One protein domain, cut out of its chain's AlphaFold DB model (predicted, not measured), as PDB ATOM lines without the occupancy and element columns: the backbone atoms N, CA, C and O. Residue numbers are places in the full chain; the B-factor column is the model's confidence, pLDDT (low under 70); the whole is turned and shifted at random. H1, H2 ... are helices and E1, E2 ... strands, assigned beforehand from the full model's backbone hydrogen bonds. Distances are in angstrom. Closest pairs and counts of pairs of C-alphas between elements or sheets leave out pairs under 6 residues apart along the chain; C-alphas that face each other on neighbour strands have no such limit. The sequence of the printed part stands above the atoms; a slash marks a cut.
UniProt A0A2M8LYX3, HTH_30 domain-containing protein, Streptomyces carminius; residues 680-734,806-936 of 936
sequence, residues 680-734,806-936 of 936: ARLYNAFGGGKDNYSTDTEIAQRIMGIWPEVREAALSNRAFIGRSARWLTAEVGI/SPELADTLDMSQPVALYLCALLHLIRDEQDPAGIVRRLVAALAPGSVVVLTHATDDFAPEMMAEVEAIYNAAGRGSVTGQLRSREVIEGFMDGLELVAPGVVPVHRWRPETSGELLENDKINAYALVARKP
ATOM      1  N   ALA A 680      74.604 118.230  82.755       85.56
ATOM      2  CA  ALA A 680      74.633 118.094  84.213       85.56
ATOM      3  C   ALA A 680      74.340 119.432  84.919       85.56
ATOM      4  O   ALA A 680      73.580 119.484  85.891       85.56
ATOM      5  N   ARG A 681      74.889 120.526  84.379       87.25
ATOM      6  CA  ARG A 681      74.675 121.902  84.857       87.25
ATOM      7  C   ARG A 681      73.276 122.417  84.513       87.25
ATOM      8  O   ARG A 681      72.625 123.020  85.362       87.25
ATOM      9  N   LEU A 682      72.762 122.112  83.320       85.62
ATOM     10  CA  LEU A 682      71.378 122.408  82.930       85.62
ATOM     11  C   LEU A 682      70.366 121.707  83.841       85.62
ATOM     12  O   LEU A 682      69.433 122.334  84.339       85.62
ATOM     13  N   TYR A 683      70.591 120.425  84.125       83.75
ATOM     14  CA  TYR A 683      69.734 119.649  85.013       83.75
ATOM     15  C   TYR A 683      69.774 120.181  86.456       83.75
ATOM     16  O   TYR A 683      68.739 120.264  87.121       83.75
ATOM     17  N   ASN A 684      70.950 120.616  86.931       83.06
ATOM     18  CA  ASN A 684      71.089 121.320  88.210       83.06
ATOM     19  C   ASN A 684      70.288 122.636  88.219       83.06
ATOM     20  O   ASN A 684      69.567 122.901  89.183       83.06
ATOM     21  N   ALA A 685      70.335 123.411  87.131       82.06
ATOM     22  CA  ALA A 685      69.573 124.650  86.987       82.06
ATOM     23  C   ALA A 685      68.050 124.417  87.011       82.06
ATOM     24  O   ALA A 685      67.344 125.159  87.695       82.06
ATOM     25  N   PHE A 686      67.532 123.361  86.363       79.62
ATOM     26  CA  PHE A 686      66.100 123.011  86.424       79.62
ATOM     27  C   PHE A 686      65.611 122.771  87.853       79.62
ATOM     28  O   PHE A 686      64.552 123.259  88.245       79.62
ATOM     29  N   GLY A 687      66.409 122.083  88.674       67.44
ATOM     30  CA  GLY A 687      66.109 121.864  90.092       67.44
ATOM     31  C   GLY A 687      66.203 123.127  90.959       67.44
ATOM     32  O   GLY A 687      65.877 123.090  92.151       67.44
ATOM     33  N   GLY A 688      66.649 124.259  90.405       67.81
ATOM     34  CA  GLY A 688      67.008 125.461  91.158       67.81
ATOM     35  C   GLY A 688      68.270 125.259  91.998       67.81
ATOM     36  O   GLY A 688      68.337 125.739  93.129       67.81
ATOM     37  N   GLY A 689      69.198 124.428  91.519       65.75
ATOM     38  CA  GLY A 689      70.552 124.316  92.045       65.75
ATOM     39  C   GLY A 689      71.414 125.501  91.598       65.75
ATOM     40  O   GLY A 689      71.038 126.267  90.711       65.75
ATOM     41  N   LYS A 690      72.558 125.683  92.257       69.12
ATOM     42  CA  LYS A 690      73.456 126.841  92.077       69.12
ATOM     43  C   LYS A 690      74.735 126.514  91.299       69.12
ATOM     44  O   LYS A 690      75.531 127.405  91.030       69.12
ATOM     45  N   ASP A 691      74.938 125.243  90.977       74.75
ATOM     46  CA  ASP A 691      76.159 124.713  90.380       74.75
ATOM     47  C   ASP A 691      75.953 124.629  88.860       74.75
ATOM     48  O   ASP A 691      75.831 123.569  88.253       74.75
ATOM     49  N   ASN A 692      75.789 125.796  88.246       74.69
ATOM     50  CA  ASN A 692      75.589 125.973  86.814       74.69
ATOM     51  C   ASN A 692      76.187 127.316  86.378       74.69
ATOM     52  O   ASN A 692      76.290 128.245  87.179       74.69
ATOM     53  N   TYR A 693      76.647 127.420  85.132       71.31
ATOM     54  CA  TYR A 693      77.171 128.677  84.592       71.31
ATOM     55  C   TYR A 693      76.070 129.461  83.880       71.31
ATOM     56  O   TYR A 693      75.033 128.913  83.526       71.31
ATOM     57  N   SER A 694      76.314 130.742  83.587       70.44
ATOM     58  CA  SER A 694      75.326 131.605  82.920       70.44
ATOM     59  C   SER A 694      74.817 131.034  81.593       70.44
ATOM     60  O   SER A 694      73.638 131.160  81.292       70.44
ATOM     61  N   THR A 695      75.682 130.366  80.821       72.88
ATOM     62  CA  THR A 695      75.288 129.693  79.575       72.88
ATOM     63  C   THR A 695      74.271 128.584  79.838       72.88
ATOM     64  O   THR A 695      73.324 128.438  79.075       72.88
ATOM     65  N   ASP A 696      74.419 127.843  80.936       80.31
ATOM     66  CA  ASP A 696      73.453 126.827  81.348       80.31
ATOM     67  C   ASP A 696      72.157 127.501  81.833       80.31
ATOM     68  O   ASP A 696      71.069 127.130  81.406       80.31
ATOM     69  N   THR A 697      72.254 128.549  82.659       77.19
ATOM     70  CA  THR A 697      71.084 129.274  83.180       77.19
ATOM     71  C   THR A 697      70.248 129.918  82.069       77.19
ATOM     72  O   THR A 697      69.025 129.837  82.109       77.19
ATOM     73  N   GLU A 698      70.871 130.530  81.059       79.50
ATOM     74  CA  GLU A 698      70.181 131.148  79.916       79.50
ATOM     75  C   GLU A 698      69.398 130.112  79.099       79.50
ATOM     76  O   GLU A 698      68.250 130.337  78.714       79.50
ATOM     77  N   ILE A 699      70.005 128.949  78.852       81.94
ATOM     78  CA  ILE A 699      69.355 127.835  78.155       81.94
ATOM     79  C   ILE A 699      68.225 127.272  79.015       81.94
ATOM     80  O   ILE A 699      67.117 127.075  78.518       81.94
ATOM     81  N   ALA A 700      68.479 127.075  80.309       85.81
ATOM     82  CA  ALA A 700      67.491 126.575  81.248       85.81
ATOM     83  C   ALA A 700      66.282 127.516  81.345       85.81
ATOM     84  O   ALA A 700      65.155 127.042  81.302       85.81
ATOM     85  N   GLN A 701      66.486 128.836  81.378       84.19
ATOM     86  CA  GLN A 701      65.410 129.832  81.374       84.19
ATOM     87  C   GLN A 701      64.580 129.797  80.090       84.19
ATOM     88  O   GLN A 701      63.357 129.905  80.150       84.19
ATOM     89  N   ARG A 702      65.219 129.617  78.926       84.44
ATOM     90  CA  ARG A 702      64.496 129.451  77.655       84.44
ATOM     91  C   ARG A 702      63.624 128.198  77.676       84.44
ATOM     92  O   ARG A 702      62.466 128.275  77.284       84.44
ATOM     93  N   ILE A 703      64.162 127.085  78.174       86.88
ATOM     94  CA  ILE A 703      63.419 125.828  78.316       86.88
ATOM     95  C   ILE A 703      62.282 125.985  79.331       86.88
ATOM     96  O   ILE A 703      61.161 125.622  79.013       86.88
ATOM     97  N   MET A 704      62.519 126.593  80.498       87.44
ATOM     98  CA  MET A 704      61.482 126.867  81.507       87.44
ATOM     99  C   MET A 704      60.368 127.784  80.982       87.44
ATOM    100  O   MET A 704      59.234 127.695  81.440       87.44
ATOM    101  N   GLY A 705      60.673 128.667  80.026       84.69
ATOM    102  CA  GLY A 705      59.669 129.503  79.368       84.69
ATOM    103  C   GLY A 705      58.693 128.717  78.485       84.69
ATOM    104  O   GLY A 705      57.570 129.173  78.284       84.69
ATOM    105  N   ILE A 706      59.107 127.550  77.981       86.50
ATOM    106  CA  ILE A 706      58.313 126.674  77.101       86.50
ATOM    107  C   ILE A 706      57.708 125.508  77.885       86.50
ATOM    108  O   ILE A 706      56.551 125.150  77.677       86.50
ATOM    109  N   TRP A 707      58.477 124.948  78.818       89.31
ATOM    110  CA  TRP A 707      58.085 123.875  79.719       89.31
ATOM    111  C   TRP A 707      58.218 124.334  81.181       89.31
ATOM    112  O   TRP A 707      59.240 124.078  81.825       89.31
ATOM    113  N   PRO A 708      57.195 125.018  81.727       87.38
ATOM    114  CA  PRO A 708      57.215 125.512  83.104       87.38
ATOM    115  C   PRO A 708      57.420 124.406  84.148       87.38
ATOM    116  O   PRO A 708      58.078 124.637  85.158       87.38
ATOM    117  N   GLU A 709      56.903 123.202  83.884       91.44
ATOM    118  CA  GLU A 709      56.961 122.040  84.781       91.44
ATOM    119  C   GLU A 709      58.260 121.212  84.667       91.44
ATOM    120  O   GLU A 709      58.379 120.136  85.261       91.44
ATOM    121  N   VAL A 710      59.272 121.695  83.930       90.06
ATOM    122  CA  VAL A 710      60.574 121.009  83.787       90.06
ATOM    123  C   VAL A 710      61.238 120.724  85.141       90.06
ATOM    124  O   VAL A 710      61.927 119.714  85.319       90.06
ATOM    125  N   ARG A 711      60.999 121.585  86.135       87.06
ATOM    126  CA  ARG A 711      61.496 121.407  87.502       87.06
ATOM    127  C   ARG A 711      60.842 120.206  88.179       87.06
ATOM    128  O   ARG A 711      61.532 119.368  88.758       87.06
ATOM    129  N   GLU A 712      59.525 120.103  88.100       87.81
ATOM    130  CA  GLU A 712      58.719 119.011  88.639       87.81
ATOM    131  C   GLU A 712      59.070 117.685  87.957       87.81
ATOM    132  O   GLU A 712      59.161 116.650  88.626       87.81
ATOM    133  N   ALA A 713      59.350 117.710  86.653       88.38
ATOM    134  CA  ALA A 713      59.854 116.561  85.909       88.38
ATOM    135  C   ALA A 713      61.230 116.098  86.416       88.38
ATOM    136  O   ALA A 713      61.418 114.912  86.718       88.38
ATOM    137  N   ALA A 714      62.171 117.029  86.609       88.81
ATOM    138  CA  ALA A 714      63.503 116.729  87.130       88.81
ATOM    139  C   ALA A 714      63.461 116.165  88.564       88.81
ATOM    140  O   ALA A 714      64.166 115.196  88.885       88.81
ATOM    141  N   LEU A 715      62.602 116.730  89.422       86.75
ATOM    142  CA  LEU A 715      62.355 116.236  90.778       86.75
ATOM    143  C   LEU A 715      61.693 114.852  90.764       86.75
ATOM    144  O   LEU A 715      62.092 113.977  91.531       86.75
ATOM    145  N   SER A 716      60.739 114.613  89.861       89.12
ATOM    146  CA  SER A 716      60.073 113.313  89.705       89.12
ATOM    147  C   SER A 716      61.042 112.215  89.265       89.12
ATOM    148  O   SER A 716      60.977 111.094  89.777       89.12
ATOM    149  N   ASN A 717      61.978 112.537  88.368       91.38
ATOM    150  CA  ASN A 717      63.051 111.632  87.960       91.38
ATOM    151  C   ASN A 717      64.016 111.327  89.124       91.38
ATOM    152  O   ASN A 717      64.318 110.163  89.381       91.38
ATOM    153  N   ARG A 718      64.434 112.336  89.907       89.12
ATOM    154  CA  ARG A 718      65.251 112.116  91.122       89.12
ATOM    155  C   ARG A 718      64.513 111.271  92.166       89.12
ATOM    156  O   ARG A 718      65.100 110.353  92.736       89.12
ATOM    157  N   ALA A 719      63.218 111.510  92.364       89.94
ATOM    158  CA  ALA A 719      62.391 110.690  93.242       89.94
ATOM    159  C   ALA A 719      62.316 109.234  92.751       89.94
ATOM    160  O   ALA A 719      62.410 108.317  93.561       89.94
ATOM    161  N   PHE A 720      62.191 108.997  91.439       94.12
ATOM    162  CA  PHE A 720      62.220 107.648  90.863       94.12
ATOM    163  C   PHE A 720      63.546 106.916  91.130       94.12
ATOM    164  O   PHE A 720      63.522 105.743  91.511       94.12
ATOM    165  N   ILE A 721      64.689 107.597  90.996       94.12
ATOM    166  CA  ILE A 721      66.004 107.028  91.337       94.12
ATOM    167  C   ILE A 721      66.011 106.556  92.797       94.12
ATOM    168  O   ILE A 721      66.372 105.413  93.066       94.12
ATOM    169  N   GLY A 722      65.525 107.384  93.728       92.88
ATOM    170  CA  GLY A 722      65.409 107.006  95.140       92.88
ATOM    171  C   GLY A 722      64.484 105.803  95.373       92.88
ATOM    172  O   GLY A 722      64.865 104.854  96.057       92.88
ATOM    173  N   ARG A 723      63.290 105.794  94.765       93.69
ATOM    174  CA  ARG A 723      62.323 104.687  94.906       93.69
ATOM    175  C   ARG A 723      62.864 103.368  94.360       93.69
ATOM    176  O   ARG A 723      62.763 102.340  95.027       93.69
ATOM    177  N   SER A 724      63.452 103.393  93.163       96.75
ATOM    178  CA  SER A 724      64.068 102.208  92.553       96.75
ATOM    179  C   SER A 724      65.241 101.695  93.388       96.75
ATOM    180  O   SER A 724      65.332 100.493  93.612       96.75
ATOM    181  N   ALA A 725      66.073 102.584  93.935       96.56
ATOM    182  CA  ALA A 725      67.215 102.212  94.766       96.56
ATOM    183  C   ALA A 725      66.789 101.541  96.079       96.56
ATOM    184  O   ALA A 725      67.327 100.491  96.444       96.56
ATOM    185  N   ARG A 726      65.776 102.097  96.760       94.81
ATOM    186  CA  ARG A 726      65.179 101.483  97.957       94.81
ATOM    187  C   ARG A 726      64.616 100.105  97.650       94.81
ATOM    188  O   ARG A 726      64.939  99.149  98.347       94.81
ATOM    189  N   TRP A 727      63.832  99.992  96.579       96.00
ATOM    190  CA  TRP A 727      63.258  98.722  96.141       96.00
ATOM    191  C   TRP A 727      64.338  97.668  95.844       96.00
ATOM    192  O   TRP A 727      64.279  96.550  96.355       96.00
ATOM    193  N   LEU A 728      65.370  98.035  95.078       97.62
ATOM    194  CA  LEU A 728      66.480  97.142  94.738       97.62
ATOM    195  C   LEU A 728      67.253  96.672  95.969       97.62
ATOM    196  O   LEU A 728      67.642  95.508  96.051       97.62
ATOM    197  N   THR A 729      67.465  97.561  96.933       97.19
ATOM    198  CA  THR A 729      68.242  97.241  98.133       97.19
ATOM    199  C   THR A 729      67.441  96.387  99.113       97.19
ATOM    200  O   THR A 729      67.962  95.392  99.626       97.19
ATOM    201  N   ALA A 730      66.183  96.767  99.359       93.88
ATOM    202  CA  ALA A 730      65.324  96.169 100.376       93.88
ATOM    203  C   ALA A 730      64.647  94.874  99.909       93.88
ATOM    204  O   ALA A 730      64.612  93.903 100.662       93.88
ATOM    205  N   GLU A 731      64.113  94.844  98.685       93.56
ATOM    206  CA  GLU A 731      63.324  93.709  98.187       93.56
ATOM    207  C   GLU A 731      64.136  92.776  97.285       93.56
ATOM    208  O   GLU A 731      64.007  91.558  97.389       93.56
ATOM    209  N   VAL A 732      64.976  93.325  96.400       94.44
ATOM    210  CA  VAL A 732      65.766  92.515  95.448       94.44
ATOM    211  C   VAL A 732      67.096  92.055  96.051       94.44
ATOM    212  O   VAL A 732      67.636  91.028  95.649       94.44
ATOM    213  N   GLY A 733      67.610  92.782  97.044       95.50
ATOM    214  CA  GLY A 733      68.847  92.439  97.742       95.50
ATOM    215  C   GLY A 733      70.126  92.860  97.014       95.50
ATOM    216  O   GLY A 733      71.189  92.321  97.309       95.50
ATOM    217  N   ILE A 734      70.061  93.820  96.084       98.06
ATOM    218  CA  ILE A 734      71.261  94.358  95.430       98.06
ATOM    219  C   ILE A 734      72.126  95.112  96.451       98.06
ATOM    220  O   ILE A 734      71.615  95.796  97.343       98.06
ATOM    221  N   SER A 806      88.372 100.417  84.183       95.50
ATOM    222  CA  SER A 806      88.937 101.362  85.148       95.50
ATOM    223  C   SER A 806      89.357 100.677  86.460       95.50
ATOM    224  O   SER A 806      88.657  99.780  86.947       95.50
ATOM    225  N   PRO A 807      90.475 101.107  87.073       91.56
ATOM    226  CA  PRO A 807      90.848 100.680  88.420       91.56
ATOM    227  C   PRO A 807      89.765 100.993  89.460       91.56
ATOM    228  O   PRO A 807      89.492 100.171  90.328       91.56
ATOM    229  N   GLU A 808      89.100 102.144  89.350       92.94
ATOM    230  CA  GLU A 808      88.060 102.599  90.274       92.94
ATOM    231  C   GLU A 808      86.865 101.637  90.308       92.94
ATOM    232  O   GLU A 808      86.327 101.359  91.386       92.94
ATOM    233  N   LEU A 809      86.473 101.093  89.148       95.81
ATOM    234  CA  LEU A 809      85.440 100.063  89.051       95.81
ATOM    235  C   LEU A 809      85.901  98.749  89.657       95.81
ATOM    236  O   LEU A 809      85.179  98.209  90.491       95.81
ATOM    237  N   ALA A 810      87.092  98.270  89.298       93.06
ATOM    238  CA  ALA A 810      87.624  97.007  89.810       93.06
ATOM    239  C   ALA A 810      87.809  97.016  91.338       93.06
ATOM    240  O   ALA A 810      87.557  96.014  92.007       93.06
ATOM    241  N   ASP A 811      88.213  98.154  91.897       92.69
ATOM    242  CA  ASP A 811      88.394  98.316  93.332       92.69
ATOM    243  C   ASP A 811      87.044  98.407  94.066       92.69
ATOM    244  O   ASP A 811      86.906  97.935  95.198       92.69
ATOM    245  N   THR A 812      86.033  99.026  93.454       95.81
ATOM    246  CA  THR A 812      84.766  99.330  94.136       95.81
ATOM    247  C   THR A 812      83.726  98.228  93.979       95.81
ATOM    248  O   THR A 812      83.057  97.883  94.957       95.81
ATOM    249  N   LEU A 813      83.586  97.667  92.778       97.81
ATOM    250  CA  LEU A 813      82.524  96.730  92.417       97.81
ATOM    251  C   LEU A 813      83.102  95.371  92.003       97.81
ATOM    252  O   LEU A 813      84.005  95.269  91.178       97.81
ATOM    253  N   ASP A 814      82.515  94.306  92.534       97.19
ATOM    254  CA  ASP A 814      82.718  92.934  92.085       97.19
ATOM    255  C   ASP A 814      81.708  92.606  90.976       97.19
ATOM    256  O   ASP A 814      80.558  92.245  91.239       97.19
ATOM    257  N   MET A 815      82.151  92.722  89.723       96.62
ATOM    258  CA  MET A 815      81.326  92.486  88.528       96.62
ATOM    259  C   MET A 815      80.920  91.014  88.333       96.62
ATOM    260  O   MET A 815      80.118  90.714  87.448       96.62
ATOM    261  N   SER A 816      81.447  90.086  89.145       96.06
ATOM    262  CA  SER A 816      80.990  88.690  89.169       96.06
ATOM    263  C   SER A 816      79.703  88.491  89.979       96.06
ATOM    264  O   SER A 816      79.050  87.454  89.859       96.06
ATOM    265  N   GLN A 817      79.310  89.494  90.767       97.62
ATOM    266  CA  GLN A 817      78.076  89.523  91.544       97.62
ATOM    267  C   GLN A 817      77.057  90.498  90.931       97.62
ATOM    268  O   GLN A 817      77.433  91.362  90.138       97.62
ATOM    269  N   PRO A 818      75.758  90.389  91.273       98.44
ATOM    270  CA  PRO A 818      74.739  91.297  90.759       98.44
ATOM    271  C   PRO A 818      75.043  92.776  91.046       98.44
ATOM    272  O   PRO A 818      75.344  93.153  92.183       98.44
ATOM    273  N   VAL A 819      74.910  93.612  90.013       98.75
ATOM    274  CA  VAL A 819      75.075  95.074  90.066       98.75
ATOM    275  C   VAL A 819      73.808  95.741  89.530       98.75
ATOM    276  O   VAL A 819      73.223  95.287  88.548       98.75
ATOM    277  N   ALA A 820      73.375  96.831  90.156       98.69
ATOM    278  CA  ALA A 820      72.370  97.716  89.585       98.69
ATOM    279  C   ALA A 820      73.041  98.810  88.741       98.69
ATOM    280  O   ALA A 820      73.742  99.663  89.279       98.69
ATOM    281  N   LEU A 821      72.822  98.780  87.428       98.62
ATOM    282  CA  LEU A 821      73.299  99.774  86.469       98.62
ATOM    283  C   LEU A 821      72.246 100.873  86.283       98.62
ATOM    284  O   LEU A 821      71.144 100.593  85.815       98.62
ATOM    285  N   TYR A 822      72.595 102.112  86.608       98.50
ATOM    286  CA  TYR A 822      71.762 103.297  86.435       98.50
ATOM    287  C   TYR A 822      72.199 104.080  85.190       98.50
ATOM    288  O   TYR A 822      73.357 104.469  85.058       98.50
ATOM    289  N   LEU A 823      71.246 104.296  84.281       97.81
ATOM    290  CA  LEU A 823      71.352 105.092  83.053       97.81
ATOM    291  C   LEU A 823      70.218 106.127  83.038       97.81
ATOM    292  O   LEU A 823      69.351 106.140  82.158       97.81
ATOM    293  N   CYS A 824      70.159 106.943  84.087       96.38
ATOM    294  CA  CYS A 824      69.047 107.851  84.336       96.38
ATOM    295  C   CYS A 824      69.337 109.238  83.773       96.38
ATOM    296  O   CYS A 824      70.351 109.846  84.089       96.38
ATOM    297  N   ALA A 825      68.414 109.754  82.967       93.88
ATOM    298  CA  ALA A 825      68.536 111.030  82.275       93.88
ATOM    299  C   ALA A 825      69.827 111.206  81.440       93.88
ATOM    300  O   ALA A 825      70.344 112.312  81.310       93.88
ATOM    301  N   LEU A 826      70.321 110.106  80.856       94.56
ATOM    302  CA  LEU A 826      71.582 110.066  80.111       94.56
ATOM    303  C   LEU A 826      71.384 109.831  78.609       94.56
ATOM    304  O   LEU A 826      71.863 110.608  77.793       94.56
ATOM    305  N   LEU A 827      70.701 108.750  78.215       95.38
ATOM    306  CA  LEU A 827      70.741 108.280  76.819       95.38
ATOM    307  C   LEU A 827      70.078 109.229  75.809       95.38
ATOM    308  O   LEU A 827      70.409 109.183  74.629       95.38
ATOM    309  N   HIS A 828      69.193 110.120  76.254       93.81
ATOM    310  CA  HIS A 828      68.637 111.176  75.401       93.81
ATOM    311  C   HIS A 828      69.658 112.274  75.070       93.81
ATOM    312  O   HIS A 828      69.381 113.136  74.248       93.81
ATOM    313  N   LEU A 829      70.838 112.253  75.692       92.62
ATOM    314  CA  LEU A 829      71.964 113.116  75.347       92.62
ATOM    315  C   LEU A 829      72.883 112.471  74.302       92.62
ATOM    316  O   LEU A 829      73.704 113.163  73.709       92.62
ATOM    317  N   ILE A 830      72.749 111.165  74.060       92.81
ATOM    318  CA  ILE A 830      73.566 110.398  73.115       92.81
ATOM    319  C   ILE A 830      72.757 110.210  71.835       92.81
ATOM    320  O   ILE A 830      71.671 109.619  71.856       92.81
ATOM    321  N   ARG A 831      73.279 110.714  70.716       90.75
ATOM    322  CA  ARG A 831      72.573 110.631  69.435       90.75
ATOM    323  C   ARG A 831      72.697 109.250  68.808       90.75
ATOM    324  O   ARG A 831      73.636 108.513  69.103       90.75
ATOM    325  N   ASP A 832      71.771 108.903  67.923       92.25
ATOM    326  CA  ASP A 832      71.745 107.590  67.267       92.25
ATOM    327  C   ASP A 832      73.044 107.272  66.508       92.25
ATOM    328  O   ASP A 832      73.451 106.109  66.467       92.25
ATOM    329  N   GLU A 833      73.758 108.278  65.984       90.50
ATOM    330  CA  GLU A 833      75.055 108.067  65.322       90.50
ATOM    331  C   GLU A 833      76.148 107.541  66.270       90.50
ATOM    332  O   GLU A 833      77.161 107.015  65.810       90.50
ATOM    333  N   GLN A 834      75.949 107.675  67.582       91.06
ATOM    334  CA  GLN A 834      76.853 107.199  68.632       91.06
ATOM    335  C   GLN A 834      76.437 105.820  69.193       91.06
ATOM    336  O   GLN A 834      77.037 105.355  70.156       91.06
ATOM    337  N   ASP A 835      75.432 105.162  68.595       92.50
ATOM    338  CA  ASP A 835      74.915 103.828  68.957       92.50
ATOM    339  C   ASP A 835      74.595 103.651  70.463       92.50
ATOM    340  O   ASP A 835      75.195 102.812  71.148       92.50
ATOM    341  N   PRO A 836      73.609 104.392  71.012       95.75
ATOM    342  CA  PRO A 836      73.204 104.260  72.415       95.75
ATOM    343  C   PRO A 836      72.762 102.835  72.772       95.75
ATOM    344  O   PRO A 836      73.044 102.358  73.870       95.75
ATOM    345  N   ALA A 837      72.141 102.107  71.839       94.75
ATOM    346  CA  ALA A 837      71.771 100.711  72.056       94.75
ATOM    347  C   ALA A 837      73.008  99.804  72.195       94.75
ATOM    348  O   ALA A 837      73.027  98.900  73.029       94.75
ATOM    349  N   GLY A 838      74.061 100.046  71.412       95.81
ATOM    350  CA  GLY A 838      75.346  99.357  71.531       95.81
ATOM    351  C   GLY A 838      76.043  99.617  72.858       95.81
ATOM    352  O   GLY A 838      76.562  98.673  73.459       95.81
ATOM    353  N   ILE A 839      75.993 100.857  73.348       97.62
ATOM    354  CA  ILE A 839      76.519 101.231  74.667       97.62
ATOM    355  C   ILE A 839      75.808 100.434  75.766       97.62
ATOM    356  O   ILE A 839      76.473  99.760  76.558       97.62
ATOM    357  N   VAL A 840      74.467 100.429  75.768       97.62
ATOM    358  CA  VAL A 840      73.673  99.659  76.741       97.62
ATOM    359  C   VAL A 840      74.013  98.173  76.660       97.62
ATOM    360  O   VAL A 840      74.364  97.575  77.677       97.62
ATOM    361  N   ARG A 841      74.010  97.577  75.458       97.19
ATOM    362  CA  ARG A 841      74.368  96.160  75.262       97.19
ATOM    363  C   ARG A 841      75.751  95.828  75.821       97.19
ATOM    364  O   ARG A 841      75.916  94.784  76.449       97.19
ATOM    365  N   ARG A 842      76.746  96.696  75.612       97.00
ATOM    366  CA  ARG A 842      78.126  96.472  76.068       97.00
ATOM    367  C   ARG A 842      78.263  96.560  77.586       97.00
ATOM    368  O   ARG A 842      78.935  95.713  78.169       97.00
ATOM    369  N   LEU A 843      77.606  97.531  78.220       97.81
ATOM    370  CA  LEU A 843      77.566  97.647  79.680       97.81
ATOM    371  C   LEU A 843      76.842  96.451  80.306       97.81
ATOM    372  O   LEU A 843      77.381  95.798  81.195       97.81
ATOM    373  N   VAL A 844      75.664  96.099  79.783       98.00
ATOM    374  CA  VAL A 844      74.857  94.960  80.248       98.00
ATOM    375  C   VAL A 844      75.600  93.635  80.091       98.00
ATOM    376  O   VAL A 844      75.510  92.775  80.969       98.00
ATOM    377  N   ALA A 845      76.359  93.452  79.007       97.19
ATOM    378  CA  ALA A 845      77.148  92.242  78.784       97.19
ATOM    379  C   ALA A 845      78.157  91.976  79.914       97.19
ATOM    380  O   ALA A 845      78.352  90.814  80.267       97.19
ATOM    381  N   ALA A 846      78.724  93.026  80.517       96.75
ATOM    382  CA  ALA A 846      79.702  92.920  81.600       96.75
ATOM    383  C   ALA A 846      79.099  92.585  82.978       96.75
ATOM    384  O   ALA A 846      79.836  92.207  83.883       96.75
ATOM    385  N   LEU A 847      77.779  92.717  83.154       97.94
ATOM    386  CA  LEU A 847      77.104  92.474  84.436       97.94
ATOM    387  C   LEU A 847      76.870  90.974  84.695       97.94
ATOM    388  O   LEU A 847      76.619  90.215  83.760       97.94
ATOM    389  N   ALA A 848      76.846  90.525  85.948       97.88
ATOM    390  CA  ALA A 848      76.456  89.149  86.277       97.88
ATOM    391  C   ALA A 848      74.939  88.901  86.080       97.88
ATOM    392  O   ALA A 848      74.151  89.849  86.193       97.88
ATOM    393  N   PRO A 849      74.488  87.654  85.834       97.88
ATOM    394  CA  PRO A 849      73.071  87.282  85.933       97.88
ATOM    395  C   PRO A 849      72.444  87.749  87.253       97.88
ATOM    396  O   PRO A 849      73.085  87.717  88.303       97.88
ATOM    397  N   GLY A 850      71.195  88.209  87.214       96.75
ATOM    398  CA  GLY A 850      70.519  88.812  88.368       96.75
ATOM    399  C   GLY A 850      70.807  90.298  88.597       96.75
ATOM    400  O   GLY A 850      70.151  90.905  89.441       96.75
ATOM    401  N   SER A 851      71.727  90.897  87.837       98.69
ATOM    402  CA  SER A 851      71.913  92.353  87.785       98.69
ATOM    403  C   SER A 851      70.655  93.066  87.287       98.69
ATOM    404  O   SER A 851      69.816  92.463  86.615       98.69
ATOM    405  N   VAL A 852      70.517  94.354  87.595       98.56
ATOM    406  CA  VAL A 852      69.331  95.138  87.219       98.56
ATOM    407  C   VAL A 852      69.747  96.412  86.497       98.56
ATOM    408  O   VAL A 852      70.666  97.091  86.928       98.56
ATOM    409  N   VAL A 853      69.070  96.748  85.405       98.56
ATOM    410  CA  VAL A 853      69.253  98.001  84.672       98.56
ATOM    411  C   VAL A 853      68.093  98.929  85.001       98.56
ATOM    412  O   VAL A 853      66.930  98.540  84.892       98.56
ATOM    413  N   VAL A 854      68.411 100.153  85.409       98.56
ATOM    414  CA  VAL A 854      67.466 101.230  85.707       98.56
ATOM    415  C   VAL A 854      67.715 102.353  84.712       98.56
ATOM    416  O   VAL A 854      68.835 102.843  84.597       98.56
ATOM    417  N   LEU A 855      66.684 102.756  83.977       98.25
ATOM    418  CA  LEU A 855      66.812 103.724  82.892       98.25
ATOM    419  C   LEU A 855      65.669 104.724  82.928       98.25
ATOM    420  O   LEU A 855      64.508 104.355  83.126       98.25
ATOM    421  N   THR A 856      66.001 105.989  82.670       98.00
ATOM    422  CA  THR A 856      65.008 107.016  82.358       98.00
ATOM    423  C   THR A 856      65.382 107.775  81.099       98.00
ATOM    424  O   THR A 856      66.556 108.039  80.833       98.00
ATOM    425  N   HIS A 857      64.374 108.124  80.303       97.25
ATOM    426  CA  HIS A 857      64.572 108.769  79.011       97.25
ATOM    427  C   HIS A 857      63.471 109.795  78.747       97.25
ATOM    428  O   HIS A 857      62.295 109.503  78.968       97.25
ATOM    429  N   ALA A 858      63.857 110.986  78.281       94.94
ATOM    430  CA  ALA A 858      62.920 112.026  77.872       94.94
ATOM    431  C   ALA A 858      62.188 111.611  76.586       94.94
ATOM    432  O   ALA A 858      62.772 110.970  75.714       94.94
ATOM    433  N   THR A 859      60.914 111.953  76.464       95.44
ATOM    434  CA  THR A 859      60.071 111.567  75.330       95.44
ATOM    435  C   THR A 859      59.195 112.733  74.906       95.44
ATOM    436  O   THR A 859      58.838 113.580  75.722       95.44
ATOM    437  N   ASP A 860      58.843 112.760  73.633       93.94
ATOM    438  CA  ASP A 860      57.884 113.675  73.035       93.94
ATOM    439  C   ASP A 860      56.461 113.077  72.960       93.94
ATOM    440  O   ASP A 860      55.520 113.809  72.663       93.94
ATOM    441  N   ASP A 861      56.266 111.801  73.327       94.00
ATOM    442  CA  ASP A 861      54.990 111.066  73.208       94.00
ATOM    443  C   ASP A 861      53.786 111.760  73.885       94.00
ATOM    444  O   ASP A 861      52.641 111.576  73.463       94.00
ATOM    445  N   PHE A 862      54.014 112.543  74.947       93.81
ATOM    446  CA  PHE A 862      52.942 113.214  75.698       93.81
ATOM    447  C   PHE A 862      52.730 114.681  75.310       93.81
ATOM    448  O   PHE A 862      51.632 115.200  75.497       93.81
ATOM    449  N   ALA A 863      53.761 115.347  74.783       92.38
ATOM    450  CA  ALA A 863      53.741 116.771  74.461       92.38
ATOM    451  C   ALA A 863      54.638 117.077  73.241       92.38
ATOM    452  O   ALA A 863      55.647 117.774  73.379       92.38
ATOM    453  N   PRO A 864      54.294 116.577  72.039       89.50
ATOM    454  CA  PRO A 864      55.229 116.504  70.917       89.50
ATOM    455  C   PRO A 864      55.694 117.867  70.406       89.50
ATOM    456  O   PRO A 864      56.878 118.063  70.154       89.50
ATOM    457  N   GLU A 865      54.788 118.841  70.302       89.75
ATOM    458  CA  GLU A 865      55.126 120.188  69.821       89.75
ATOM    459  C   GLU A 865      56.055 120.928  70.796       89.75
ATOM    460  O   GLU A 865      57.085 121.464  70.389       89.75
ATOM    461  N   MET A 866      55.718 120.911  72.091       92.19
ATOM    462  CA  MET A 866      56.518 121.537  73.149       92.19
ATOM    463  C   MET A 866      57.901 120.884  73.242       92.19
ATOM    464  O   MET A 866      58.923 121.572  73.276       92.19
ATOM    465  N   MET A 867      57.944 119.554  73.258       90.31
ATOM    466  CA  MET A 867      59.186 118.812  73.432       90.31
ATOM    467  C   MET A 867      60.102 118.908  72.205       90.31
ATOM    468  O   MET A 867      61.317 119.002  72.379       90.31
ATOM    469  N   ALA A 868      59.554 119.018  70.989       88.62
ATOM    470  CA  ALA A 868      60.339 119.323  69.792       88.62
ATOM    471  C   ALA A 868      61.020 120.704  69.871       88.62
ATOM    472  O   ALA A 868      62.163 120.865  69.437       88.62
ATOM    473  N   GLU A 869      60.358 121.710  70.457       88.44
ATOM    474  CA  GLU A 869      60.964 123.028  70.680       88.44
ATOM    475  C   GLU A 869      62.079 122.972  71.740       88.44
ATOM    476  O   GLU A 869      63.152 123.553  71.552       88.44
ATOM    477  N   VAL A 870      61.873 122.210  72.821       88.12
ATOM    478  CA  VAL A 870      62.899 121.960  73.849       88.12
ATOM    479  C   VAL A 870      64.121 121.253  73.251       88.12
ATOM    480  O   VAL A 870      65.253 121.684  73.487       88.12
ATOM    481  N   GLU A 871      63.916 120.217  72.437       89.19
ATOM    482  CA  GLU A 871      64.981 119.505  71.723       89.19
ATOM    483  C   GLU A 871      65.755 120.442  70.781       89.19
ATOM    484  O   GLU A 871      66.991 120.452  70.773       89.19
ATOM    485  N   ALA A 872      65.047 121.300  70.040       86.44
ATOM    486  CA  ALA A 872      65.667 122.300  69.179       86.44
ATOM    487  C   ALA A 872      66.530 123.294  69.974       86.44
ATOM    488  O   ALA A 872      67.615 123.663  69.519       86.44
ATOM    489  N   ILE A 873      66.098 123.711  71.171       84.94
ATOM    490  CA  ILE A 873      66.888 124.590  72.045       84.94
ATOM    491  C   ILE A 873      68.144 123.886  72.546       84.94
ATOM    492  O   ILE A 873      69.220 124.481  72.466       84.94
ATOM    493  N   TYR A 874      68.027 122.640  73.009       80.81
ATOM    494  CA  TYR A 874      69.170 121.821  73.418       80.81
ATOM    495  C   TYR A 874      70.224 121.753  72.305       80.81
ATOM    496  O   TYR A 874      71.386 122.110  72.515       80.81
ATOM    497  N   ASN A 875      69.794 121.398  71.093       82.19
ATOM    498  CA  ASN A 875      70.682 121.209  69.948       82.19
ATOM    499  C   ASN A 875      71.244 122.529  69.384       82.19
ATOM    500  O   ASN A 875      72.388 122.570  68.922       82.19
ATOM    501  N   ALA A 876      70.488 123.629  69.446       75.69
ATOM    502  CA  ALA A 876      70.944 124.937  68.975       75.69
ATOM    503  C   ALA A 876      71.906 125.623  69.956       75.69
ATOM    504  O   ALA A 876      72.832 126.323  69.538       75.69
ATOM    505  N   ALA A 877      71.684 125.462  71.261       60.88
ATOM    506  CA  ALA A 877      72.386 126.244  72.268       60.88
ATOM    507  C   ALA A 877      73.790 125.720  72.606       60.88
ATOM    508  O   ALA A 877      74.648 126.500  73.020       60.88
ATOM    509  N   GLY A 878      74.058 124.431  72.383       53.47
ATOM    510  CA  GLY A 878      75.348 123.821  72.705       53.47
ATOM    511  C   GLY A 878      76.459 124.029  71.669       53.47
ATOM    512  O   GLY A 878      77.602 123.693  71.965       53.47
ATOM    513  N   ARG A 879      76.180 124.501  70.442       56.72
ATOM    514  CA  ARG A 879      77.131 124.397  69.303       56.72
ATOM    515  C   ARG A 879      77.774 122.992  69.190       56.72
ATOM    516  O   ARG A 879      78.935 122.873  68.818       56.72
ATOM    517  N   GLY A 880      77.029 121.942  69.552       57.22
ATOM    518  CA  GLY A 880      77.503 120.552  69.596       57.22
ATOM    519  C   GLY A 880      78.000 120.033  70.956       57.22
ATOM    520  O   GLY A 880      78.282 118.846  71.048       57.22
ATOM    521  N   SER A 881      78.086 120.866  72.004       60.00
ATOM    522  CA  SER A 881      78.531 120.454  73.356       60.00
ATOM    523  C   SER A 881      77.447 119.850  74.253       60.00
ATOM    524  O   SER A 881      77.758 119.083  75.157       60.00
ATOM    525  N   VAL A 882      76.180 120.178  73.999       70.44
ATOM    526  CA  VAL A 882      75.020 119.522  74.604       70.44
ATOM    527  C   VAL A 882      74.103 119.126  73.462       70.44
ATOM    528  O   VAL A 882      73.842 119.935  72.570       70.44
ATOM    529  N   THR A 883      73.652 117.884  73.485       80.50
ATOM    530  CA  THR A 883      72.750 117.306  72.493       80.50
ATOM    531  C   THR A 883      71.513 116.773  73.191       80.50
ATOM    532  O   THR A 883      71.583 116.344  74.340       80.50
ATOM    533  N   GLY A 884      70.379 116.834  72.506       85.88
ATOM    534  CA  GLY A 884      69.129 116.219  72.929       85.88
ATOM    535  C   GLY A 884      68.549 115.438  71.759       85.88
ATOM    536  O   GLY A 884      68.490 115.969  70.652       85.88
ATOM    537  N   GLN A 885      68.161 114.191  71.996       92.44
ATOM    538  CA  GLN A 885      67.403 113.379  71.058       92.44
ATOM    539  C   GLN A 885      66.282 112.666  71.808       92.44
ATOM    540  O   GLN A 885      66.521 111.789  72.648       92.44
ATOM    541  N   LEU A 886      65.052 113.076  71.517       94.38
ATOM    542  CA  LEU A 886      63.855 112.473  72.086       94.38
ATOM    543  C   LEU A 886      63.510 111.192  71.329       94.38
ATOM    544  O   LEU A 886      63.864 111.017  70.162       94.38
ATOM    545  N   ARG A 887      62.891 110.243  72.031       95.06
ATOM    546  CA  ARG A 887      62.562 108.927  71.476       95.06
ATOM    547  C   ARG A 887      61.172 108.495  71.927       95.06
ATOM    548  O   ARG A 887      60.755 108.813  73.046       95.06
ATOM    549  N   SER A 888      60.500 107.734  71.066       95.69
ATOM    550  CA  SER A 888      59.217 107.114  71.393       95.69
ATOM    551  C   SER A 888      59.400 105.996  72.413       95.69
ATOM    552  O   SER A 888      60.491 105.424  72.565       95.69
ATOM    553  N   ARG A 889      58.306 105.637  73.081       96.19
ATOM    554  CA  ARG A 889      58.250 104.513  74.017       96.19
ATOM    555  C   ARG A 889      58.871 103.229  73.461       96.19
ATOM    556  O   ARG A 889      59.630 102.582  74.176       96.19
ATOM    557  N   GLU A 890      58.568 102.865  72.215       95.19
ATOM    558  CA  GLU A 890      59.022 101.612  71.598       95.19
ATOM    559  C   GLU A 890      60.543 101.579  71.426       95.19
ATOM    560  O   GLU A 890      61.178 100.559  71.687       95.19
ATOM    561  N   VAL A 891      61.145 102.702  71.022       95.44
ATOM    562  CA  VAL A 891      62.602 102.799  70.857       95.44
ATOM    563  C   VAL A 891      63.300 102.737  72.215       95.44
ATOM    564  O   VAL A 891      64.318 102.061  72.355       95.44
ATOM    565  N   ILE A 892      62.742 103.406  73.230       97.31
ATOM    566  CA  ILE A 892      63.281 103.384  74.596       97.31
ATOM    567  C   ILE A 892      63.205 101.969  75.185       97.31
ATOM    568  O   ILE A 892      64.156 101.518  75.824       97.31
ATOM    569  N   GLU A 893      62.095 101.261  74.967       96.50
ATOM    570  CA  GLU A 893      61.921  99.871  75.399       96.50
ATOM    571  C   GLU A 893      62.957  98.940  74.755       96.50
ATOM    572  O   GLU A 893      63.529  98.102  75.453       96.50
ATOM    573  N   GLY A 894      63.288  99.158  73.478       95.69
ATOM    574  CA  GLY A 894      64.307  98.390  72.755       95.69
ATOM    575  C   GLY A 894      65.722  98.466  73.349       95.69
ATOM    576  O   GLY A 894      66.540  97.577  73.117       95.69
ATOM    577  N   PHE A 895      66.040  99.467  74.185       97.06
ATOM    578  CA  PHE A 895      67.306  99.465  74.939       97.06
ATOM    579  C   PHE A 895      67.394  98.319  75.959       97.06
ATOM    580  O   PHE A 895      68.497  97.956  76.368       97.06
ATOM    581  N   MET A 896      66.259  97.734  76.350       96.25
ATOM    582  CA  MET A 896      66.167  96.621  77.298       96.25
ATOM    583  C   MET A 896      66.041  95.253  76.613       96.25
ATOM    584  O   MET A 896      65.748  94.262  77.285       96.25
ATOM    585  N   ASP A 897      66.265  95.168  75.299       94.12
ATOM    586  CA  ASP A 897      66.182  93.913  74.552       94.12
ATOM    587  C   ASP A 897      67.058  92.812  75.175       94.12
ATOM    588  O   ASP A 897      68.257  92.977  75.412       94.12
ATOM    589  N   GLY A 898      66.447  91.650  75.426       92.94
ATOM    590  CA  GLY A 898      67.102  90.510  76.076       92.94
ATOM    591  C   GLY A 898      67.123  90.561  77.610       92.94
ATOM    592  O   GLY A 898      67.694  89.661  78.227       92.94
ATOM    593  N   LEU A 899      66.496  91.568  78.227       97.88
ATOM    594  CA  LEU A 899      66.284  91.675  79.674       97.88
ATOM    595  C   LEU A 899      64.817  91.429  80.050       97.88
ATOM    596  O   LEU A 899      63.904  91.562  79.236       97.88
ATOM    597  N   GLU A 900      64.576  91.089  81.313       97.38
ATOM    598  CA  GLU A 900      63.236  90.887  81.866       97.38
ATOM    599  C   GLU A 900      62.712  92.182  82.493       97.38
ATOM    600  O   GLU A 900      63.147  92.582  83.576       97.38
ATOM    601  N   LEU A 901      61.761  92.847  81.832       97.56
ATOM    602  CA  LEU A 901      61.136  94.059  82.366       97.56
ATOM    603  C   LEU A 901      60.402  93.783  83.686       97.56
ATOM    604  O   LEU A 901      59.551  92.899  83.796       97.56
ATOM    605  N   VAL A 902      60.694  94.607  84.687       96.62
ATOM    606  CA  VAL A 902      60.060  94.566  86.001       96.62
ATOM    607  C   VAL A 902      58.770  95.378  85.961       96.62
ATOM    608  O   VAL A 902      58.756  96.529  85.522       96.62
ATOM    609  N   ALA A 903      57.677  94.809  86.479       90.56
ATOM    610  CA  ALA A 903      56.399  95.506  86.599       90.56
ATOM    611  C   ALA A 903      56.550  96.851  87.354       90.56
ATOM    612  O   ALA A 903      57.192  96.890  88.414       90.56
ATOM    613  N   PRO A 904      55.938  97.947  86.862       94.88
ATOM    614  CA  PRO A 904      54.893  98.012  85.827       94.88
ATOM    615  C   PRO A 904      55.384  98.075  84.363       94.88
ATOM    616  O   PRO A 904      54.591  98.383  83.477       94.88
ATOM    617  N   GLY A 905      56.657  97.784  84.083       95.00
ATOM    618  CA  GLY A 905      57.238  97.887  82.744       95.00
ATOM    619  C   GLY A 905      57.588  99.334  82.401       95.00
ATOM    620  O   GLY A 905      58.133 100.053  83.238       95.00
ATOM    621  N   VAL A 906      57.272  99.758  81.177       96.44
ATOM    622  CA  VAL A 906      57.573 101.106  80.670       96.44
ATOM    623  C   VAL A 906      56.455 102.080  81.034       96.44
ATOM    624  O   VAL A 906      55.367 102.025  80.459       96.44
ATOM    625  N   VAL A 907      56.712 102.979  81.986       96.75
ATOM    626  CA  VAL A 907      55.724 103.955  82.490       96.75
ATOM    627  C   VAL A 907      56.357 105.329  82.718       96.75
ATOM    628  O   VAL A 907      57.571 105.406  82.876       96.75
ATOM    629  N   PRO A 908      55.585 106.429  82.766       96.19
ATOM    630  CA  PRO A 908      56.113 107.733  83.167       96.19
ATOM    631  C   PRO A 908      56.830 107.674  84.524       96.19
ATOM    632  O   PRO A 908      56.367 106.972  85.429       96.19
ATOM    633  N   VAL A 909      57.916 108.437  84.704       94.75
ATOM    634  CA  VAL A 909      58.792 108.339  85.899       94.75
ATOM    635  C   VAL A 909      58.045 108.479  87.234       94.75
ATOM    636  O   VAL A 909      58.379 107.815  88.216       94.75
ATOM    637  N   HIS A 910      56.993 109.296  87.283       93.06
ATOM    638  CA  HIS A 910      56.188 109.530  88.486       93.06
ATOM    639  C   HIS A 910      55.174 108.403  88.776       93.06
ATOM    640  O   HIS A 910      54.651 108.323  89.884       93.06
ATOM    641  N   ARG A 911      54.912 107.507  87.812       93.44
ATOM    642  CA  ARG A 911      53.980 106.368  87.939       93.44
ATOM    643  C   ARG A 911      54.667 105.043  88.248       93.44
ATOM    644  O   ARG A 911      53.991 104.055  88.530       93.44
ATOM    645  N   TRP A 912      55.997 104.992  88.214       94.31
ATOM    646  CA  TRP A 912      56.729 103.795  88.616       94.31
ATOM    647  C   TRP A 912      56.735 103.679  90.146       94.31
ATOM    648  O   TRP A 912      57.399 104.472  90.824       94.31
ATOM    649  N   ARG A 913      55.949 102.722  90.666       90.19
ATOM    650  CA  ARG A 913      55.781 102.388  92.097       90.19
ATOM    651  C   ARG A 913      55.724 103.632  93.012       90.19
ATOM    652  O   ARG A 913      56.664 103.859  93.773       90.19
ATOM    653  N   PRO A 914      54.691 104.488  92.905       87.62
ATOM    654  CA  PRO A 914      54.581 105.692  93.730       87.62
ATOM    655  C   PRO A 914      54.391 105.339  95.216       87.62
ATOM    656  O   PRO A 914      53.649 104.418  95.546       87.62
ATOM    657  N   GLU A 915      55.061 106.071  96.113       70.75
ATOM    658  CA  GLU A 915      55.016 105.846  97.574       70.75
ATOM    659  C   GLU A 915      53.801 106.502  98.252       70.75
ATOM    660  O   GLU A 915      53.406 106.097  99.343       70.75
ATOM    661  N   THR A 916      53.196 107.507  97.616       61.47
ATOM    662  CA  THR A 916      52.034 108.247  98.124       61.47
ATOM    663  C   THR A 916      50.851 108.125  97.170       61.47
ATOM    664  O   THR A 916      51.001 108.191  95.953       61.47
ATOM    665  N   SER A 917      49.642 107.999  97.724       53.16
ATOM    666  CA  SER A 917      48.377 107.960  96.973       53.16
ATOM    667  C   SER A 917      47.855 109.356  96.590       53.16
ATOM    668  O   SER A 917      46.647 109.546  96.455       53.16
ATOM    669  N   GLY A 918      48.743 110.352  96.516       58.50
ATOM    670  CA  GLY A 918      48.393 111.720  96.135       58.50
ATOM    671  C   GLY A 918      48.048 111.824  94.650       58.50
ATOM    672  O   GLY A 918      48.377 110.938  93.863       58.50
ATOM    673  N   GLU A 919      47.388 112.915  94.269       68.81
ATOM    674  CA  GLU A 919      47.128 113.214  92.862       68.81
ATOM    675  C   GLU A 919      48.465 113.461  92.149       68.81
ATOM    676  O   GLU A 919      49.242 114.341  92.527       68.81
ATOM    677  N   LEU A 920      48.777 112.606  91.176       81.12
ATOM    678  CA  LEU A 920      49.985 112.706  90.366       81.12
ATOM    679  C   LEU A 920      49.756 113.701  89.226       81.12
ATOM    680  O   LEU A 920      48.651 113.785  88.695       81.12
ATOM    681  N   LEU A 921      50.814 114.406  88.820       84.12
ATOM    682  CA  LEU A 921      50.769 115.285  87.652       84.12
ATOM    683  C   LEU A 921      50.405 114.510  86.376       84.12
ATOM    684  O   LEU A 921      50.642 113.303  86.257       84.12
ATOM    685  N   GLU A 922      49.838 115.223  85.405       88.06
ATOM    686  CA  GLU A 922      49.573 114.677  84.076       88.06
ATOM    687  C   GLU A 922      50.889 114.331  83.347       88.06
ATOM    688  O   GLU A 922      51.962 114.868  83.639       88.06
ATOM    689  N   ASN A 923      50.840 113.361  82.428       90.69
ATOM    690  CA  ASN A 923      52.054 112.807  81.811       90.69
ATOM    691  C   ASN A 923      52.798 113.819  80.928       90.69
ATOM    692  O   ASN A 923      54.029 113.793  80.874       90.69
ATOM    693  N   ASP A 924      52.048 114.712  80.287       86.88
ATOM    694  CA  ASP A 924      52.517 115.821  79.450       86.88
ATOM    695  C   ASP A 924      53.265 116.903  80.244       86.88
ATOM    696  O   ASP A 924      53.946 117.744  79.662       86.88
ATOM    697  N   LYS A 925      53.191 116.865  81.581       89.44
ATOM    698  CA  LYS A 925      53.983 117.720  82.476       89.44
ATOM    699  C   LYS A 925      55.340 117.127  82.825       89.44
ATOM    700  O   LYS A 925      56.199 117.842  83.330       89.44
ATOM    701  N   ILE A 926      55.538 115.833  82.569       91.38
ATOM    702  CA  ILE A 926      56.708 115.073  83.020       91.38
ATOM    703  C   ILE A 926      57.594 114.617  81.857       91.38
ATOM    704  O   ILE A 926      58.811 114.620  82.012       91.38
ATOM    705  N   ASN A 927      57.009 114.237  80.715       93.94
ATOM    706  CA  ASN A 927      57.722 113.970  79.453       93.94
ATOM    707  C   ASN A 927      58.940 113.031  79.564       93.94
ATOM    708  O   ASN A 927      59.933 113.184  78.856       93.94
ATOM    709  N   ALA A 928      58.882 112.040  80.462       96.25
ATOM    710  CA  ALA A 928      59.953 111.064  80.648       96.25
ATOM    711  C   ALA A 928      59.421 109.694  81.084       96.25
ATOM    712  O   ALA A 928      58.595 109.596  82.001       96.25
ATOM    713  N   TYR A 929      59.948 108.635  80.469       98.06
ATOM    714  CA  TYR A 929      59.697 107.243  80.846       98.06
ATOM    715  C   TYR A 929      60.731 106.730  81.855       98.06
ATOM    716  O   TYR A 929      61.887 107.145  81.842       98.06
ATOM    717  N   ALA A 930      60.299 105.794  82.700       97.75
ATOM    718  CA  ALA A 930      61.103 104.966  83.589       97.75
ATOM    719  C   ALA A 930      60.952 103.488  83.218       97.75
ATOM    720  O   ALA A 930      59.840 103.006  82.978       97.75
ATOM    721  N   LEU A 931      62.078 102.778  83.205       97.50
ATOM    722  CA  LEU A 931      62.167 101.350  82.944       97.50
ATOM    723  C   LEU A 931      63.120 100.719  83.958       97.50
ATOM    724  O   LEU A 931      64.169 101.277  84.279       97.50
ATOM    725  N   VAL A 932      62.759  99.534  84.440       98.38
ATOM    726  CA  VAL A 932      63.626  98.696  85.272       98.38
ATOM    727  C   VAL A 932      63.588  97.291  84.696       98.38
ATOM    728  O   VAL A 932      62.499  96.753  84.500       98.38
ATOM    729  N   ALA A 933      64.744  96.706  84.405       98.06
ATOM    730  CA  ALA A 933      64.842  95.396  83.772       98.06
ATOM    731  C   ALA A 933      65.917  94.537  84.438       98.06
ATOM    732  O   ALA A 933      67.013  95.009  84.723       98.06
ATOM    733  N   ARG A 934      65.619  93.265  84.684       98.06
ATOM    734  CA  ARG A 934      66.555  92.304  85.265       98.06
ATOM    735  C   ARG A 934      67.306  91.564  84.160       98.06
ATOM    736  O   ARG A 934      66.708  91.141  83.175       98.06
ATOM    737  N   LYS A 935      68.608  91.362  84.347       97.94
ATOM    738  CA  LYS A 935      69.414  90.455  83.528       97.94
ATOM    739  C   LYS A 935      69.125  89.000  83.933       97.94
ATOM    740  O   LYS A 935      69.327  88.695  85.115       97.94
ATOM    741  N   PRO A 936      68.657  88.144  83.002       92.88
ATOM    742  CA  PRO A 936      68.387  86.729  83.266       92.88
ATOM    743  C   PRO A 936      69.589  85.966  83.823       92.88
ATOM    744  O   PRO A 936      70.739  86.313  83.452       92.88
TER     745      PRO A 936
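Overview. This is residues 680 to 734 and 806 to 936 of the 936 residues of the protein "HTH_30 domain-containing protein" of Streptomyces carminius (UniProt A0A2M8LYX3). A small sheet of three strands, E1, E2 and E3, has the long helix H3 along one face, and past one end of the strands sits a group of three helices, with H2 between H1 and H6. H5 and H7 only graze the sheet, the long stretch 895 to 927 is tied to E3 by two short pairings, and residues 806 to 813, which include H4, stick out. The printed part has 186 residues with seven named helices and three named strands, in the order H1 H2 H3 H4 E1 H5 E2 H6 H7 E3; the sheet runs E1 E2 E3 and is mixed. The class is mostly helix. The whole is compact, with a radius of gyration of the C-alphas of 16.8 A, and rounded, spanning 46 by 41 by 32 A.

Arrangement. H1, residues 680 to 686, touches H2, residues 694 to 706, at a steep tilt of 47 degrees; their closest C-alphas, of Leu 682 and Asp 696, are 5.1 A apart. H3, residues 710 to 732, touches H1 with residues 710 to 714 alone, closest at the C-alphas of Phe 686 and Arg 711, 5.0 A. H4, residues 807 to 812, touches no helix. E1, residues 820 to 824, and E2, residues 852 to 858, are parallel neighbours, with N 821 and O 852 at 2.8 A. Between them comes H5, residues 836 to 846, making a strand-helix-strand unit, two parallel strands joined through a helix, with a right-handed crossover; H5 only grazes the sheet, with residues 840 to 844. H6, residues 864 to 877, touches H2 at a shallow tilt of 15 degrees, opposite ways; the closest C-alphas, of Ile 703 and Val 870, are 5.9 A apart. H7, residues 889 to 894, only grazes the sheet, with residues 889 to 893. E3, residues 928 to 934, is the antiparallel neighbour of E2, with N 855 and O 931 at 2.9 A. H3 is on this sheet, over E2, at a height of 9.5 A and along the strands, at 10 degrees to E2 on the local plane: two layers, a sheet and a helix on one face of it. Every O i to N i+4 pair is within hydrogen-bond range in H1, H3, H4, H6 and H7; in H2 it is 8 of 9 and in H5 6 of 7.

Along the chain. H1 begins at C-alpha 680, (74.633, 118.094, 84.213). H2 measures 18.6 A from first to last C-alpha, H3 31.2 A, H5 16.0 A, E2 20.3 A and H6 19.8 A. E3, 20.4 A long, ends at C-alpha 934, (66.555, 92.304, 85.265).

Size, cuts and confidence. The C-alphas of Gly 705 and Ser 816 are the farthest apart, 47.1 A. Residues 735 to 805 are not printed, and C-alphas 734 and 806 are 21.6 A apart across the cut. The links E1 to H5, H6 to H7 and H7 to E3 are long. The pLDDT is under 70 at residues 687 to 690, 877 to 881 and 916 to 919.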